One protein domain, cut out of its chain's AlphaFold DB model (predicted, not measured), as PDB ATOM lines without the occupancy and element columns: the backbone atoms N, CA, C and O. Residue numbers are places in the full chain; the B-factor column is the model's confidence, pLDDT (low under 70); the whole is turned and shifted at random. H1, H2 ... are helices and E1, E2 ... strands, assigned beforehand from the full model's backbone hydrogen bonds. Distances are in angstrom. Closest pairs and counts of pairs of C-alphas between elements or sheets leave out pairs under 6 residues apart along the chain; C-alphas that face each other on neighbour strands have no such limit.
ATOM      1  N   ALA A   2      32.197   7.106 -45.184       54.44
ATOM      2  CA  ALA A   2      31.071   7.116 -46.114       54.44
ATOM      3  C   ALA A   2      29.996   8.098 -45.619       54.44
ATOM      4  O   ALA A   2      29.703   8.137 -44.421       54.44
ATOM      5  N   GLU A   3      29.442   8.916 -46.512       56.69
ATOM      6  CA  GLU A   3      28.381   9.849 -46.140       56.69
ATOM      7  C   GLU A   3      27.105   9.076 -45.771       56.69
ATOM      8  O   GLU A   3      26.724   8.135 -46.479       56.69
ATOM      9  N   PRO A   4      26.434   9.428 -44.659       61.88
ATOM     10  CA  PRO A   4      25.198   8.770 -44.272       61.88
ATOM     11  C   PRO A   4      24.141   8.959 -45.361       61.88
ATOM     12  O   PRO A   4      23.839  10.077 -45.771       61.88
ATOM     13  N   VAL A   5      23.531   7.858 -45.802       64.62
ATOM     14  CA  VAL A   5      22.475   7.910 -46.817       64.62
ATOM     15  C   VAL A   5      21.207   8.464 -46.179       64.62
ATOM     16  O   VAL A   5      20.537   7.788 -45.397       64.62
ATOM     17  N   ILE A   6      20.863   9.701 -46.522       67.62
ATOM     18  CA  ILE A   6      19.639  10.360 -46.072       67.62
ATOM     19  C   ILE A   6      18.601  10.260 -47.185       67.62
ATOM     20  O   ILE A   6      18.877  10.565 -48.342       67.62
ATOM     21  N   ARG A   7      17.387   9.827 -46.839       65.50
ATOM     22  CA  ARG A   7      16.264   9.784 -47.776       65.50
ATOM     23  C   ARG A   7      15.091  10.576 -47.231       65.50
ATOM     24  O   ARG A   7      14.643  10.335 -46.111       65.50
ATOM     25  N   THR A   8      14.548  11.450 -48.064       68.75
ATOM     26  CA  THR A   8      13.268  12.103 -47.803       68.75
ATOM     27  C   THR A   8      12.147  11.071 -47.917       68.75
ATOM     28  O   THR A   8      12.013  10.386 -48.934       68.75
ATOM     29  N   VAL A   9      11.376  10.900 -46.841       57.81
ATOM     30  CA  VAL A   9      10.306   9.891 -46.728       57.81
ATOM     31  C   VAL A   9       9.204  10.137 -47.751       57.81
ATOM     32  O   VAL A   9       8.677   9.185 -48.325       57.81
ATOM     33  N   ASP A  10       8.895  11.408 -47.983       62.78
ATOM     34  CA  ASP A  10       7.956  11.859 -48.996       62.78
ATOM     35  C   ASP A  10       8.578  13.054 -49.733       62.78
ATOM     36  O   ASP A  10       8.527  14.173 -49.219       62.78
ATOM     37  N   PRO A  11       9.239  12.835 -50.885       71.12
ATOM     38  CA  PRO A  11       9.842  13.922 -51.655       71.12
ATOM     39  C   PRO A  11       8.787  14.869 -52.242       71.12
ATOM     40  O   PRO A  11       9.122  15.989 -52.611       71.12
ATOM     41  N   ASN A  12       7.522  14.437 -52.285       67.31
ATOM     42  CA  ASN A  12       6.399  15.220 -52.786       67.31
ATOM     43  C   ASN A  12       5.712  16.017 -51.667       67.31
ATOM     44  O   ASN A  12       4.797  16.794 -51.935       67.31
ATOM     45  N   ALA A  13       6.127  15.832 -50.407       59.00
ATOM     46  CA  ALA A  13       5.670  16.684 -49.322       59.00
ATOM     47  C   ALA A  13       6.255  18.100 -49.486       59.00
ATOM     48  O   ALA A  13       7.406  18.237 -49.919       59.00
ATOM     49  N   PRO A  14       5.509  19.151 -49.088       55.72
ATOM     50  CA  PRO A  14       6.041  20.509 -49.009       55.72
ATOM     51  C   PRO A  14       7.345  20.518 -48.213       55.72
ATOM     52  O   PRO A  14       7.439  19.799 -47.217       55.72
ATOM     53  N   VAL A  15       8.333  21.330 -48.606       62.12
ATOM     54  CA  VAL A  15       9.683  21.345 -47.997       62.12
ATOM     55  C   VAL A  15       9.625  21.484 -46.466       62.12
ATOM     56  O   VAL A  15      10.348  20.796 -45.755       62.12
ATOM     57  N   SER A  16       8.667  22.258 -45.946       54.91
ATOM     58  CA  SER A  16       8.405  22.439 -44.506       54.91
ATOM     59  C   SER A  16       7.894  21.192 -43.765       54.91
ATOM     60  O   SER A  16       7.856  21.161 -42.536       54.91
ATOM     61  N   ARG A  17       7.475  20.154 -44.492       48.66
ATOM     62  CA  ARG A  17       6.955  18.876 -43.979       48.66
ATOM     63  C   ARG A  17       7.766  17.670 -44.445       48.66
ATOM     64  O   ARG A  17       7.424  16.539 -44.088       48.66
ATOM     65  N   GLN A  18       8.827  17.885 -45.219       47.91
ATOM     66  CA  GLN A  18       9.720  16.818 -45.640       47.91
ATOM     67  C   GLN A  18      10.452  16.247 -44.428       47.91
ATOM     68  O   GLN A  18      11.103  16.952 -43.661       47.91
ATOM     69  N   GLN A  19      10.322  14.937 -44.240       56.84
ATOM     70  CA  GLN A  19      11.027  14.219 -43.187       56.84
ATOM     71  C   GLN A  19      12.192  13.462 -43.800       56.84
ATOM     72  O   GLN A  19      12.000  12.623 -44.681       56.84
ATOM     73  N   ALA A  20      13.393  13.744 -43.312       59.31
ATOM     74  CA  ALA A  20      14.601  13.015 -43.650       59.31
ATOM     75  C   ALA A  20      14.767  11.809 -42.716       59.31
ATOM     76  O   ALA A  20      14.602  11.914 -41.499       59.31
ATOM     77  N   VAL A  21      15.103  10.652 -43.280       63.34
ATOM     78  CA  VAL A  21      15.415   9.441 -42.518       63.34
ATOM     79  C   VAL A  21      16.802   8.950 -42.897       63.34
ATOM     80  O   VAL A  21      17.140   8.869 -44.077       63.34
ATOM     81  N   LEU A  22      17.588   8.593 -41.878       70.38
ATOM     82  CA  LEU A  22      18.850   7.879 -42.040       70.38
ATOM     83  C   LEU A  22      18.557   6.457 -42.517       70.38
ATOM     84  O   LEU A  22      17.856   5.692 -41.849       70.38
ATOM     85  N   VAL A  23      19.079   6.109 -43.686       72.44
ATOM     86  CA  VAL A  23      18.843   4.827 -44.337       72.44
ATOM     87  C   VAL A  23      20.065   3.936 -44.167       72.44
ATOM     88  O   VAL A  23      21.166   4.289 -44.572       72.44
ATOM     89  N   ALA A  24      19.850   2.736 -43.626       78.38
ATOM     90  CA  ALA A  24      20.877   1.703 -43.574       78.38
ATOM     91  C   ALA A  24      21.285   1.249 -44.988       78.38
ATOM     92  O   ALA A  24      20.444   1.145 -45.899       78.38
ATOM     93  N   THR A  25      22.560   0.916 -45.172       82.19
ATOM     94  CA  THR A  25      23.086   0.408 -46.445       82.19
ATOM     95  C   THR A  25      22.425  -0.921 -46.830       82.19
ATOM     96  O   THR A  25      21.762  -1.594 -46.031       82.19
ATOM     97  N   LYS A  26      22.572  -1.317 -48.102       82.25
ATOM     98  CA  LYS A  26      22.095  -2.626 -48.583       82.25
ATOM     99  C   LYS A  26      22.757  -3.776 -47.811       82.25
ATOM    100  O   LYS A  26      22.113  -4.790 -47.555       82.25
ATOM    101  N   GLU A  27      24.014  -3.595 -47.410       82.88
ATOM    102  CA  GLU A  27      24.769  -4.550 -46.604       82.88
ATOM    103  C   GLU A  27      24.186  -4.687 -45.190       82.88
ATOM    104  O   GLU A  27      23.807  -5.793 -44.804       82.88
ATOM    105  N   ALA A  28      23.981  -3.581 -44.463       80.50
ATOM    106  CA  ALA A  28      23.334  -3.605 -43.146       80.50
ATOM    107  C   ALA A  28      21.933  -4.239 -43.185       80.50
ATOM    108  O   ALA A  28      21.585  -5.062 -42.332       80.50
ATOM    109  N   ARG A  29      21.136  -3.929 -44.217       79.50
ATOM    110  CA  ARG A  29      19.824  -4.563 -44.426       79.50
ATOM    111  C   ARG A  29      19.931  -6.071 -44.624       79.50
ATOM    112  O   ARG A  29      19.145  -6.800 -44.026       79.50
ATOM    113  N   ASN A  30      20.916  -6.552 -45.382       80.31
ATOM    114  CA  ASN A  30      21.154  -7.986 -45.534       80.31
ATOM    115  C   ASN A  30      21.515  -8.653 -44.201       80.31
ATOM    116  O   ASN A  30      20.943  -9.698 -43.893       80.31
ATOM    117  N   TYR A  31      22.395  -8.051 -43.390       77.44
ATOM    118  CA  TYR A  31      22.722  -8.574 -42.056       77.44
ATOM    119  C   TYR A  31      21.480  -8.663 -41.158       77.44
ATOM    120  O   TYR A  31      21.248  -9.686 -40.511       77.44
ATOM    121  N   ARG A  32      20.614  -7.645 -41.205       74.19
ATOM    122  CA  ARG A  32      19.361  -7.590 -40.440       74.19
ATOM    123  C   ARG A  32      18.307  -8.599 -40.910       74.19
ATOM    124  O   ARG A  32      17.706  -9.294 -40.093       74.19
ATOM    125  N   GLU A  33      18.035  -8.652 -42.211       74.94
ATOM    126  CA  GLU A  33      16.931  -9.432 -42.789       74.94
ATOM    127  C   GLU A  33      17.271 -10.918 -42.906       74.94
ATOM    128  O   GLU A  33      16.422 -11.770 -42.644       74.94
ATOM    129  N   ARG A  34      18.527 -11.236 -43.241       72.75
ATOM    130  CA  ARG A  34      19.007 -12.617 -43.383       72.75
ATOM    131  C   ARG A  34      19.569 -13.195 -42.083       72.75
ATOM    132  O   ARG A  34      19.978 -14.349 -42.081       72.75
ATOM    133  N   ARG A  35      19.554 -12.423 -40.983       68.44
ATOM    134  CA  ARG A  35      20.109 -12.799 -39.666       68.44
ATOM    135  C   ARG A  35      21.553 -13.297 -39.755       68.44
ATOM    136  O   ARG A  35      21.912 -14.284 -39.117       68.44
ATOM    137  N   LEU A  36      22.358 -12.635 -40.579       71.62
ATOM    138  CA  LEU A  36      23.783 -12.937 -40.658       71.62
ATOM    139  C   LEU A  36      24.457 -12.415 -39.387       71.62
ATOM    140  O   LEU A  36      24.052 -11.389 -38.842       71.62
ATOM    141  N   ILE A  37      25.462 -13.140 -38.909       72.19
ATOM    142  CA  ILE A  37      26.187 -12.816 -37.679       72.19
ATOM    143  C   ILE A  37      27.645 -12.602 -38.066       72.19
ATOM    144  O   ILE A  37      28.184 -13.363 -38.871       72.19
ATOM    145  N   PHE A  38      28.267 -11.565 -37.513       80.06
ATOM    146  CA  PHE A  38      29.703 -11.381 -37.661       80.06
ATOM    147  C   PHE A  38      30.449 -12.513 -36.947       80.06
ATOM    148  O   PHE A  38      29.989 -12.986 -35.899       80.06
ATOM    149  N   PRO A  39      31.589 -12.967 -37.494       81.19
ATOM    150  CA  PRO A  39      32.409 -13.971 -36.833       81.19
ATOM    151  C   PRO A  39      32.770 -13.514 -35.417       81.19
ATOM    152  O   PRO A  39      32.931 -12.320 -35.157       81.19
ATOM    153  N   SER A  40      32.871 -14.473 -34.498       79.69
ATOM    154  CA  SER A  40      33.255 -14.194 -33.117       79.69
ATOM    155  C   SER A  40      34.648 -13.551 -33.090       79.69
ATOM    156  O   SER A  40      35.590 -14.143 -33.622       79.69
ATOM    157  N   PRO A  41      34.789 -12.354 -32.505       78.00
ATOM    158  CA  PRO A  41      36.064 -11.668 -32.420       78.00
ATOM    159  C   PRO A  41      36.913 -12.266 -31.299       78.00
ATOM    160  O   PRO A  41      36.436 -13.064 -30.487       78.00
ATOM    161  N   SER A  42      38.184 -11.874 -31.260       80.38
ATOM    162  CA  SER A  42      39.098 -12.302 -30.207       80.38
ATOM    163  C   SER A  42      38.586 -11.851 -28.827       80.38
ATOM    164  O   SER A  42      38.020 -10.756 -28.702       80.38
ATOM    165  N   PRO A  43      38.729 -12.681 -27.778       79.94
ATOM    166  CA  PRO A  43      38.225 -12.358 -26.442       79.94
ATOM    167  C   PRO A  43      38.841 -11.071 -25.877       79.94
ATOM    168  O   PRO A  43      38.194 -10.360 -25.108       79.94
ATOM    169  N   GLU A  44      40.050 -10.719 -26.314       83.19
ATOM    170  CA  GLU A  44      40.744  -9.490 -25.942       83.19
ATOM    171  C   GLU A  44      40.021  -8.229 -26.437       83.19
ATOM    172  O   GLU A  44      40.076  -7.210 -25.753       83.19
ATOM    173  N   LEU A  45      39.313  -8.289 -27.577       76.75
ATOM    174  CA  LEU A  45      38.508  -7.179 -28.121       76.75
ATOM    175  C   LEU A  45      37.130  -7.044 -27.465       76.75
ATOM    176  O   LEU A  45      36.485  -6.006 -27.606       76.75
ATOM    177  N   LEU A  46      36.674  -8.087 -26.771       71.75
ATOM    178  CA  LEU A  46      35.412  -8.087 -26.031       71.75
ATOM    179  C   LEU A  46      35.592  -7.624 -24.582       71.75
ATOM    180  O   LEU A  46      34.616  -7.219 -23.951       71.75
ATOM    181  N   ASN A  47      36.818  -7.685 -24.053       78.31
ATOM    182  CA  ASN A  47      37.102  -7.296 -22.682       78.31
ATOM    183  C   ASN A  47      37.473  -5.799 -22.585       78.31
ATOM    184  O   ASN A  47      38.417  -5.351 -23.242       78.31
ATOM    185  N   PRO A  48      36.776  -5.032 -21.726       67.88
ATOM    186  CA  PRO A  48      36.972  -3.595 -21.541       67.88
ATOM    187  C   PRO A  48      38.432  -3.167 -21.306       67.88
ATOM    188  O   PRO A  48      38.906  -2.182 -21.871       67.88
ATOM    189  N   VAL A  49      39.168  -3.925 -20.497       77.56
ATOM    190  CA  VAL A  49      40.524  -3.561 -20.064       77.56
ATOM    191  C   VAL A  49      41.554  -3.824 -21.166       77.56
ATOM    192  O   VAL A  49      42.539  -3.102 -21.292       77.56
ATOM    193  N   THR A  50      41.321  -4.839 -22.001       82.75
ATOM    194  CA  THR A  50      42.279  -5.297 -23.018       82.75
ATOM    195  C   THR A  50      41.956  -4.817 -24.431       82.75
ATOM    196  O   THR A  50      42.835  -4.855 -25.293       82.75
ATOM    197  N   ALA A  51      40.737  -4.331 -24.682       78.62
ATOM    198  CA  ALA A  51      40.265  -4.033 -26.032       78.62
ATOM    199  C   ALA A  51      41.044  -2.910 -26.727       78.62
ATOM    200  O   ALA A  51      41.388  -3.046 -27.899       78.62
ATOM    201  N   VAL A  52      41.364  -1.819 -26.020       81.31
ATOM    202  CA  VAL A  52      42.109  -0.683 -26.599       81.31
ATOM    203  C   VAL A  52      43.575  -1.048 -26.891       81.31
ATOM    204  O   VAL A  52      43.994  -0.867 -28.035       81.31
ATOM    205  N   PRO A  53      44.342  -1.640 -25.949       85.94
ATOM    206  CA  PRO A  53      45.697  -2.119 -26.239       85.94
ATOM    207  C   PRO A  53      45.750  -3.125 -27.394       85.94
ATOM    208  O   PRO A  53      46.640  -3.066 -28.245       85.94
ATOM    209  N   HIS A  54      44.778  -4.039 -27.458       85.62
ATOM    210  CA  HIS A  54      44.714  -5.042 -28.515       85.62
ATOM    211  C   HIS A  54      44.339  -4.426 -29.873       85.62
ATOM    212  O   HIS A  54      44.930  -4.780 -30.892       85.62
ATOM    213  N   ALA A  55      43.426  -3.450 -29.902       84.75
ATOM    214  CA  ALA A  55      43.096  -2.685 -31.105       84.75
ATOM    215  C   ALA A  55      44.311  -1.923 -31.662       84.75
ATOM    216  O   ALA A  55      44.550  -1.937 -32.870       84.75
ATOM    217  N   GLU A  56      45.115  -1.299 -30.797       86.88
ATOM    218  CA  GLU A  56      46.355  -0.630 -31.207       86.88
ATOM    219  C   GLU A  56      47.391  -1.607 -31.758       86.88
ATOM    220  O   GLU A  56      48.044  -1.315 -32.761       86.88
ATOM    221  N   MET A  57      47.531  -2.777 -31.132       89.50
ATOM    222  CA  MET A  57      48.410  -3.838 -31.618       89.50
ATOM    223  C   MET A  57      47.995  -4.313 -33.018       89.50
ATOM    224  O   MET A  57      48.857  -4.441 -33.888       89.50
ATOM    225  N   LEU A  58      46.694  -4.508 -33.264       86.19
ATOM    226  CA  LEU A  58      46.175  -4.870 -34.588       86.19
ATOM    227  C   LEU A  58      46.468  -3.783 -35.630       86.19
ATOM    228  O   LEU A  58      46.929  -4.091 -36.723       86.19
ATOM    229  N   LEU A  59      46.285  -2.506 -35.286       86.56
ATOM    230  CA  LEU A  59      46.587  -1.392 -36.192       86.56
ATOM    231  C   LEU A  59      48.089  -1.276 -36.499       86.56
ATOM    232  O   LEU A  59      48.463  -0.980 -37.633       86.56
ATOM    233  N   ARG A  60      48.958  -1.552 -35.518       89.50
ATOM    234  CA  ARG A  60      50.416  -1.609 -35.726       89.50
ATOM    235  C   ARG A  60      50.816  -2.779 -36.622       89.50
ATOM    236  O   ARG A  60      51.676  -2.599 -37.480       89.50
ATOM    237  N   ALA A  61      50.169  -3.934 -36.468       88.00
ATOM    238  CA  ALA A  61      50.356  -5.086 -37.349       88.00
ATOM    239  C   ALA A  61      49.879  -4.805 -38.788       88.00
ATOM    240  O   ALA A  61      50.489  -5.278 -39.741       88.00
ATOM    241  N   GLU A  62      48.849  -3.969 -38.953       86.44
ATOM    242  CA  GLU A  62      48.367  -3.460 -40.247       86.44
ATOM    243  C   GLU A  62      49.248  -2.330 -40.835       86.44
ATOM    244  O   GLU A  62      48.940  -1.792 -41.898       86.44
ATOM    245  N   GLY A  63      50.360  -1.974 -40.178       87.25
ATOM    246  CA  GLY A  63      51.349  -1.010 -40.677       87.25
ATOM    247  C   GLY A  63      51.204   0.421 -40.147       87.25
ATOM    248  O   GLY A  63      51.977   1.300 -40.536       87.25
ATOM    249  N   ILE A  64      50.266   0.685 -39.231       87.12
ATOM    250  CA  ILE A  64      50.071   2.013 -38.631       87.12
ATOM    251  C   ILE A  64      50.978   2.152 -37.405       87.12
ATOM    252  O   ILE A  64      50.661   1.684 -36.313       87.12
ATOM    253  N   ARG A  65      52.122   2.826 -37.574       81.94
ATOM    254  CA  ARG A  65      53.147   2.970 -36.517       81.94
ATOM    255  C   ARG A  65      52.640   3.681 -35.256       81.94
ATOM    256  O   ARG A  65      53.048   3.323 -34.157       81.94
ATOM    257  N   ALA A  66      51.754   4.661 -35.418       86.06
ATOM    258  CA  ALA A  66      51.151   5.424 -34.328       86.06
ATOM    259  C   ALA A  66      49.629   5.508 -34.545       86.06
ATOM    260  O   ALA A  66      49.160   6.435 -35.211       86.06
ATOM    261  N   PRO A  67      48.853   4.515 -34.070       84.88
ATOM    262  CA  PRO A  67      47.407   4.518 -34.240       84.88
ATOM    263  C   PRO A  67      46.791   5.691 -33.483       84.88
ATOM    264  O   PRO A  67      46.992   5.860 -32.282       84.88
ATOM    265  N   SER A  68      46.033   6.519 -34.194       82.81
ATOM    266  CA  SER A  68      45.248   7.570 -33.554       82.81
ATOM    267  C   SER A  68      44.113   6.956 -32.736       82.81
ATOM    268  O   SER A  68      43.547   5.928 -33.110       82.81
ATOM    269  N   ARG A  69      43.689   7.642 -31.669       76.81
ATOM    270  CA  ARG A  69      42.550   7.215 -30.839       76.81
ATOM    271  C   ARG A  69      41.301   6.901 -31.672       76.81
ATOM    272  O   ARG A  69      40.626   5.912 -31.411       76.81
ATOM    273  N   LYS A  70      41.017   7.685 -32.719       72.62
ATOM    274  CA  LYS A  70      39.889   7.437 -33.640       72.62
ATOM    275  C   LYS A  70      40.035   6.118 -34.410       72.62
ATOM    276  O   LYS A  70      39.044   5.417 -34.593       72.62
ATOM    277  N   GLN A  71      41.248   5.766 -34.836       75.69
ATOM    278  CA  GLN A  71      41.519   4.496 -35.516       75.69
ATOM    279  C   GLN A  71      41.391   3.312 -34.551       75.69
ATOM    280  O   GLN A  71      40.765   2.317 -34.912       75.69
ATOM    281  N   SER A  72      41.889   3.446 -33.318       78.50
ATOM    282  CA  SER A  72      41.744   2.427 -32.267       78.50
ATOM    283  C   SER A  72      40.272   2.160 -31.940       78.50
ATOM    284  O   SER A  72      39.850   1.007 -31.901       78.50
ATOM    285  N   LEU A  73      39.457   3.216 -31.819       73.75
ATOM    286  CA  LEU A  73      38.006   3.098 -31.624       73.75
ATOM    287  C   LEU A  73      37.310   2.382 -32.789       73.75
ATOM    288  O   LEU A  73      36.352   1.645 -32.572       73.75
ATOM    289  N   GLY A  74      37.795   2.549 -34.021       75.19
ATOM    290  CA  GLY A  74      37.235   1.887 -35.200       75.19
ATOM    291  C   GLY A  74      37.335   0.357 -35.170       75.19
ATOM    292  O   GLY A  74      36.503  -0.314 -35.785       75.19
ATOM    293  N   LYS A  75      38.309  -0.195 -34.435       79.69
ATOM    294  CA  LYS A  75      38.527  -1.644 -34.278       79.69
ATOM    295  C   LYS A  75      37.754  -2.259 -33.111       79.69
ATOM    296  O   LYS A  75      37.717  -3.481 -32.996       79.69
ATOM    297  N   LEU A  76      37.136  -1.440 -32.258       78.88
ATOM    298  CA  LEU A  76      36.356  -1.941 -31.132       78.88
ATOM    299  C   LEU A  76      35.083  -2.628 -31.613       78.88
ATOM    300  O   LEU A  76      34.434  -2.188 -32.562       78.88
ATOM    301  N   VAL A  77      34.719  -3.707 -30.930       74.88
ATOM    302  CA  VAL A  77      33.519  -4.485 -31.223       74.88
ATOM    303  C   VAL A  77      32.356  -3.976 -30.381       74.88
ATOM    304  O   VAL A  77      32.521  -3.672 -29.203       74.88
ATOM    305  N   VAL A  78      31.160  -3.931 -30.971       67.56
ATOM    306  CA  VAL A  78      29.921  -3.630 -30.247       67.56
ATOM    307  C   VAL A  78      29.230  -4.949 -29.856       67.56
ATOM    308  O   VAL A  78      28.673  -5.628 -30.724       67.56
ATOM    309  N   PRO A  79      29.237  -5.353 -28.569       62.03
ATOM    310  CA  PRO A  79      28.670  -6.636 -28.144       62.03
ATOM    311  C   PRO A  79      27.143  -6.606 -27.974       62.03
ATOM    312  O   PRO A  79      26.535  -7.632 -27.690       62.03
ATOM    313  N   PHE A  80      26.505  -5.445 -28.136       55.75
ATOM    314  CA  PHE A  80      25.081  -5.248 -27.883       55.75
ATOM    315  C   PHE A  80      24.320  -4.889 -29.162       55.75
ATOM    316  O   PHE A  80      24.728  -4.008 -29.917       55.75
ATOM    317  N   GLY A  81      23.158  -5.516 -29.380       65.69
ATOM    318  CA  GLY A  81      22.196  -5.036 -30.371       65.69
ATOM    319  C   GLY A  81      21.795  -6.025 -31.462       65.69
ATOM    320  O   GLY A  81      21.612  -7.200 -31.205       65.69
ATOM    321  N   GLN A  82      21.553  -5.551 -32.684       67.81
ATOM    322  CA  GLN A  82      21.189  -6.408 -33.827       67.81
ATOM    323  C   GLN A  82      22.397  -6.792 -34.696       67.81
ATOM    324  O   GLN A  82      22.313  -7.758 -35.447       67.81
ATOM    325  N   TYR A  83      23.515  -6.072 -34.558       74.19
ATOM    326  CA  TYR A  83      24.778  -6.302 -35.265       74.19
ATOM    327  C   TYR A  83      25.851  -6.782 -34.284       74.19
ATOM    328  O   TYR A  83      26.894  -6.154 -34.124       74.19
ATOM    329  N   HIS A  84      25.553  -7.869 -33.570       72.12
ATOM    330  CA  HIS A  84      26.502  -8.466 -32.632       72.12
ATOM    331  C   HIS A  84      27.823  -8.756 -33.340       72.12
ATOM    332  O   HIS A  84      27.818  -9.256 -34.468       72.12
ATOM    333  N   ASN A  85      28.924  -8.470 -32.650       79.12
ATOM    334  CA  ASN A  85      30.291  -8.682 -33.122       79.12
ATOM    335  C   ASN A  85      30.726  -7.780 -34.292       79.12
ATOM    336  O   ASN A  85      31.834  -7.937 -34.800       79.12
ATOM    337  N   ALA A  86      29.898  -6.819 -34.710       80.62
ATOM    338  CA  ALA A  86      30.305  -5.850 -35.717       80.62
ATOM    339  C   ALA A  86      31.326  -4.855 -35.132       80.62
ATOM    340  O   ALA A  86      31.146  -4.390 -33.997       80.62
ATOM    341  N   PRO A  87      32.369  -4.480 -35.894       79.19
ATOM    342  CA  PRO A  87      33.261  -3.410 -35.481       79.19
ATOM    343  C   PRO A  87      32.539  -2.061 -35.558       79.19
ATOM    344  O   PRO A  87      31.706  -1.820 -36.437       79.19
ATOM    345  N   PHE A  88      32.887  -1.158 -34.646       75.75
ATOM    346  CA  PHE A  88      32.297   0.173 -34.524       75.75
ATOM    347  C   PHE A  88      32.385   0.968 -35.833       75.75
ATOM    348  O   PHE A  88      31.416   1.611 -36.236       75.75
ATOM    349  N   HIS A  89      33.511   0.855 -36.546       78.12
ATOM    350  CA  HIS A  89      33.691   1.478 -37.855       78.12
ATOM    351  C   HIS A  89      32.675   0.982 -38.890       78.12
ATOM    352  O   HIS A  89      32.017   1.788 -39.542       78.12
ATOM    353  N   TRP A  90      32.489  -0.339 -39.000       83.00
ATOM    354  CA  TRP A  90      31.519  -0.913 -39.936       83.00
ATOM    355  C   TRP A  90      30.107  -0.412 -39.635       83.00
ATOM    356  O   TRP A  90      29.349  -0.107 -40.553       83.00
ATOM    357  N   LEU A  91      29.763  -0.272 -38.353       75.31
ATOM    358  CA  LEU A  91      28.447   0.198 -37.946       75.31
ATOM    359  C   LEU A  91      28.206   1.670 -38.313       75.31
ATOM    360  O   LEU A  91      27.119   2.010 -38.781       75.31
ATOM    361  N   LEU A  92      29.218   2.526 -38.150       74.88
ATOM    362  CA  LEU A  92      29.166   3.927 -38.575       74.88
ATOM    363  C   LEU A  92      29.060   4.080 -40.095       74.88
ATOM    364  O   LEU A  92      28.434   5.022 -40.564       74.88
ATOM    365  N   GLU A  93      29.633   3.168 -40.872       78.81
ATOM    366  CA  GLU A  93      29.551   3.231 -42.336       78.81
ATOM    367  C   GLU A  93      28.244   2.654 -42.886       78.81
ATOM    368  O   GLU A  93      27.775   3.074 -43.943       78.81
ATOM    369  N   ASN A  94      27.638   1.700 -42.173       79.69
ATOM    370  CA  ASN A  94      26.528   0.915 -42.705       79.69
ATOM    371  C   ASN A  94      25.162   1.223 -42.081       79.69
ATOM    372  O   ASN A  94      24.139   1.062 -42.753       79.69
ATOM    373  N   ASP A  95      25.104   1.667 -40.822       76.50
ATOM    374  CA  ASP A  95      23.837   1.942 -40.136       76.50
ATOM    375  C   ASP A  95      23.965   3.029 -39.050       76.50
ATOM    376  O   ASP A  95      23.779   2.796 -37.852       76.50
ATOM    377  N   VAL A  96      24.230   4.267 -39.482       76.19
ATOM    378  CA  VAL A  96      24.286   5.457 -38.605       76.19
ATOM    379  C   VAL A  96      22.977   5.669 -37.836       76.19
ATOM    380  O   VAL A  96      22.991   6.110 -36.685       76.19
ATOM    381  N   GLY A  97      21.834   5.321 -38.437       74.38
ATOM    382  CA  GLY A  97      20.530   5.390 -37.775       74.38
ATOM    383  C   GLY A  97      20.453   4.473 -36.552       74.38
ATOM    384  O   GLY A  97      19.902   4.859 -35.518       74.38
ATOM    385  N   TYR A  98      21.058   3.289 -36.636       73.50
ATOM    386  CA  TYR A  98      21.161   2.373 -35.508       73.50
ATOM    387  C   TYR A  98      22.123   2.863 -34.421       73.50
ATOM    388  O   TYR A  98      21.791   2.773 -33.240       73.50
ATOM    389  N   VAL A  99      23.268   3.445 -34.793       71.88
ATOM    390  CA  VAL A  99      24.188   4.075 -33.826       71.88
ATOM    391  C   VAL A  99      23.485   5.196 -33.070       71.88
ATOM    392  O   VAL A  99      23.527   5.235 -31.842       71.88
ATOM    393  N   LYS A 100      22.759   6.062 -33.786       69.94
ATOM    394  CA  LYS A 100      21.944   7.113 -33.176       69.94
ATOM    395  C   LYS A 100      20.916   6.536 -32.202       69.94
ATOM    396  O   LYS A 100      20.791   7.040 -31.094       69.94
ATOM    397  N   PHE A 101      20.222   5.463 -32.577       71.44
ATOM    398  CA  PHE A 101      19.282   4.783 -31.685       71.44
ATOM    399  C   PHE A 101      19.954   4.254 -30.406       71.44
ATOM    400  O   PHE A 101      19.383   4.381 -29.324       71.44
ATOM    401  N   LEU A 102      21.156   3.678 -30.510       65.75
ATOM    402  CA  LEU A 102      21.920   3.196 -29.356       65.75
ATOM    403  C   LEU A 102      22.353   4.345 -28.434       65.75
ATOM    404  O   LEU A 102      22.227   4.223 -27.217       65.75
ATOM    405  N   LEU A 103      22.802   5.465 -29.004       65.69
ATOM    406  CA  LEU A 103      23.182   6.669 -28.258       65.69
ATOM    407  C   LEU A 103      21.979   7.326 -27.574       65.69
ATOM    408  O   LEU A 103      22.057   7.656 -26.393       65.69
ATOM    409  N   ASP A 104      20.860   7.466 -28.289       60.75
ATOM    410  CA  ASP A 104      19.612   8.015 -27.752       60.75
ATOM    411  C   ASP A 104      19.095   7.124 -26.603       60.75
ATOM    412  O   ASP A 104      18.672   7.630 -25.566       60.75
ATOM    413  N   ARG A 105      19.206   5.793 -26.738       58.47
ATOM    414  CA  ARG A 105      18.871   4.831 -25.676       58.47
ATOM    415  C   ARG A 105      19.794   4.946 -24.460       58.47
ATOM    416  O   ARG A 105      19.324   4.759 -23.343       58.47
ATOM    417  N   HIS A 106      21.084   5.203 -24.670       56.44
ATOM    418  CA  HIS A 106      22.069   5.288 -23.595       56.44
ATOM    419  C   HIS A 106      21.986   6.608 -22.819       56.44
ATOM    420  O   HIS A 106      22.139   6.621 -21.604       56.44
ATOM    421  N   ARG A 107      21.747   7.736 -23.494       54.44
ATOM    422  CA  ARG A 107      21.735   9.086 -22.897       54.44
ATOM    423  C   ARG A 107      20.560   9.354 -21.935       54.44
ATOM    424  O   ARG A 107      20.202  10.505 -21.726       54.44
ATOM    425  N   GLY A 108      19.898   8.325 -21.403       48.28
ATOM    426  CA  GLY A 108      18.734   8.475 -20.520       48.28
ATOM    427  C   GLY A 108      17.512   9.119 -21.189       48.28
ATOM    428  O   GLY A 108      16.468   9.280 -20.559       48.28
ATOM    429  N   ALA A 109      17.588   9.443 -22.482       40.84
ATOM    430  CA  ALA A 109      16.452   9.907 -23.252       40.84
ATOM    431  C   ALA A 109      15.535   8.714 -23.511       40.84
ATOM    432  O   ALA A 109      15.673   8.016 -24.515       40.84
ATOM    433  N   LYS A 110      14.609   8.489 -22.566       45.34
ATOM    434  CA  LYS A 110      13.268   7.912 -22.746       45.34
ATOM    435  C   LYS A 110      13.089   7.351 -24.157       45.34
ATOM    436  O   LYS A 110      12.557   8.018 -25.050       45.34
TER     437      LYS A 110
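AT A GLANCE: This is residues 2 to 110 of the 560 residues of the protein "uncharacterized protein LOC114429505" of Parambassis ranga (Indian glassy fish) (UniProt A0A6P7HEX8). This is a loose, elongated model with a small hairpin of strands, E1 and E2, at one end, a cluster of H2, H3 and H4 at the other, and the short helix H5 in the middle. H6 makes a corner with H5 and runs off to one side, where residues 103 to 110 stick out, of which 103 to 106 belong to H6; H1 is near H5. The printed part has 109 residues, with two named strands followed by six named helices, in the order E1, E2, H1 to H6, and the two strands form an antiparallel sheet. The class is mostly helix, though under half of the residues, 53, are in named elements. The whole is loose, with a radius of gyration of the C-alphas of 16.8 A and spans of 52 by 30 by 30 A.

HOW THE PARTS SIT: Start with E1, residues 6 to 8, and E2, residues 20 to 22, an antiparallel hairpin at 146 degrees; N 7 and O 21 are within hydrogen-bond range at 2.9 A, as are N 21 and O 7 at 2.9 A. Next look at H1, residues 26 to 33, and H5, residues 88 to 94: they are close but not clearly touching, about perpendicular at 75 degrees, with Ala 28 and Asn 94 their closest C-alphas at 5.6 A. H2, residues 43 to 46, and H3, residues 51 to 61, touch only at the corner, the closest C-alphas being those of Leu 45 and Ala 51, 4.2 A apart. H3 touches H4, residues 69 to 74, about perpendicular at 88 degrees; the closest C-alphas, of Ala 55 and Ser 72, are 5.4 A apart. H4 touches H5 at a steep tilt of 60 degrees, the same way, with the C-alphas of Gly 74 and His 89 closest at 4.4 A. H5 and H6, residues 96 to 106, only just touch, and only at the corner, with 3 pairs of C-alphas within 8 A, the closest being Leu 92 and Val 99 at 6.9 A. Back at the hairpin, the closest C-alphas of E2 and H6 are those of Leu 22 and Gly 97, 5.2 A apart. Every O i to N i+4 pair is within hydrogen-bond range in H1, H3, H4, H5 and H6; H2 is too short for such a pair.

IN THESE COORDINATES: Find C-alpha 6 at (19.639, 10.360, -46.072), where E1 begins its 6.8 A; E2 is 6.9 A long. H1 measures 10.3 A, H2 5.1 A, H4 8.7 A and H5 10.0 A. H3 runs 15.2 A from C-alpha 51 at (40.265, -4.033, -26.032), and H6, also 15.2 A, ends at C-alpha 106 at (22.069, 5.288, -23.595).

THE WHOLE: The two C-alphas farthest apart, of Pro 14 and Ala 61, are 52.5 A apart. The printed part has no cut. The links E1 to E2 and H4 to H5 are long; in the latter, residues 77 to 78 pair with 86 to 87, antiparallel. Mean pLDDT of the printed part is 72.7, and 36 residues are under 70, among them 2 to 10, 12 to 21 and 102 to 110.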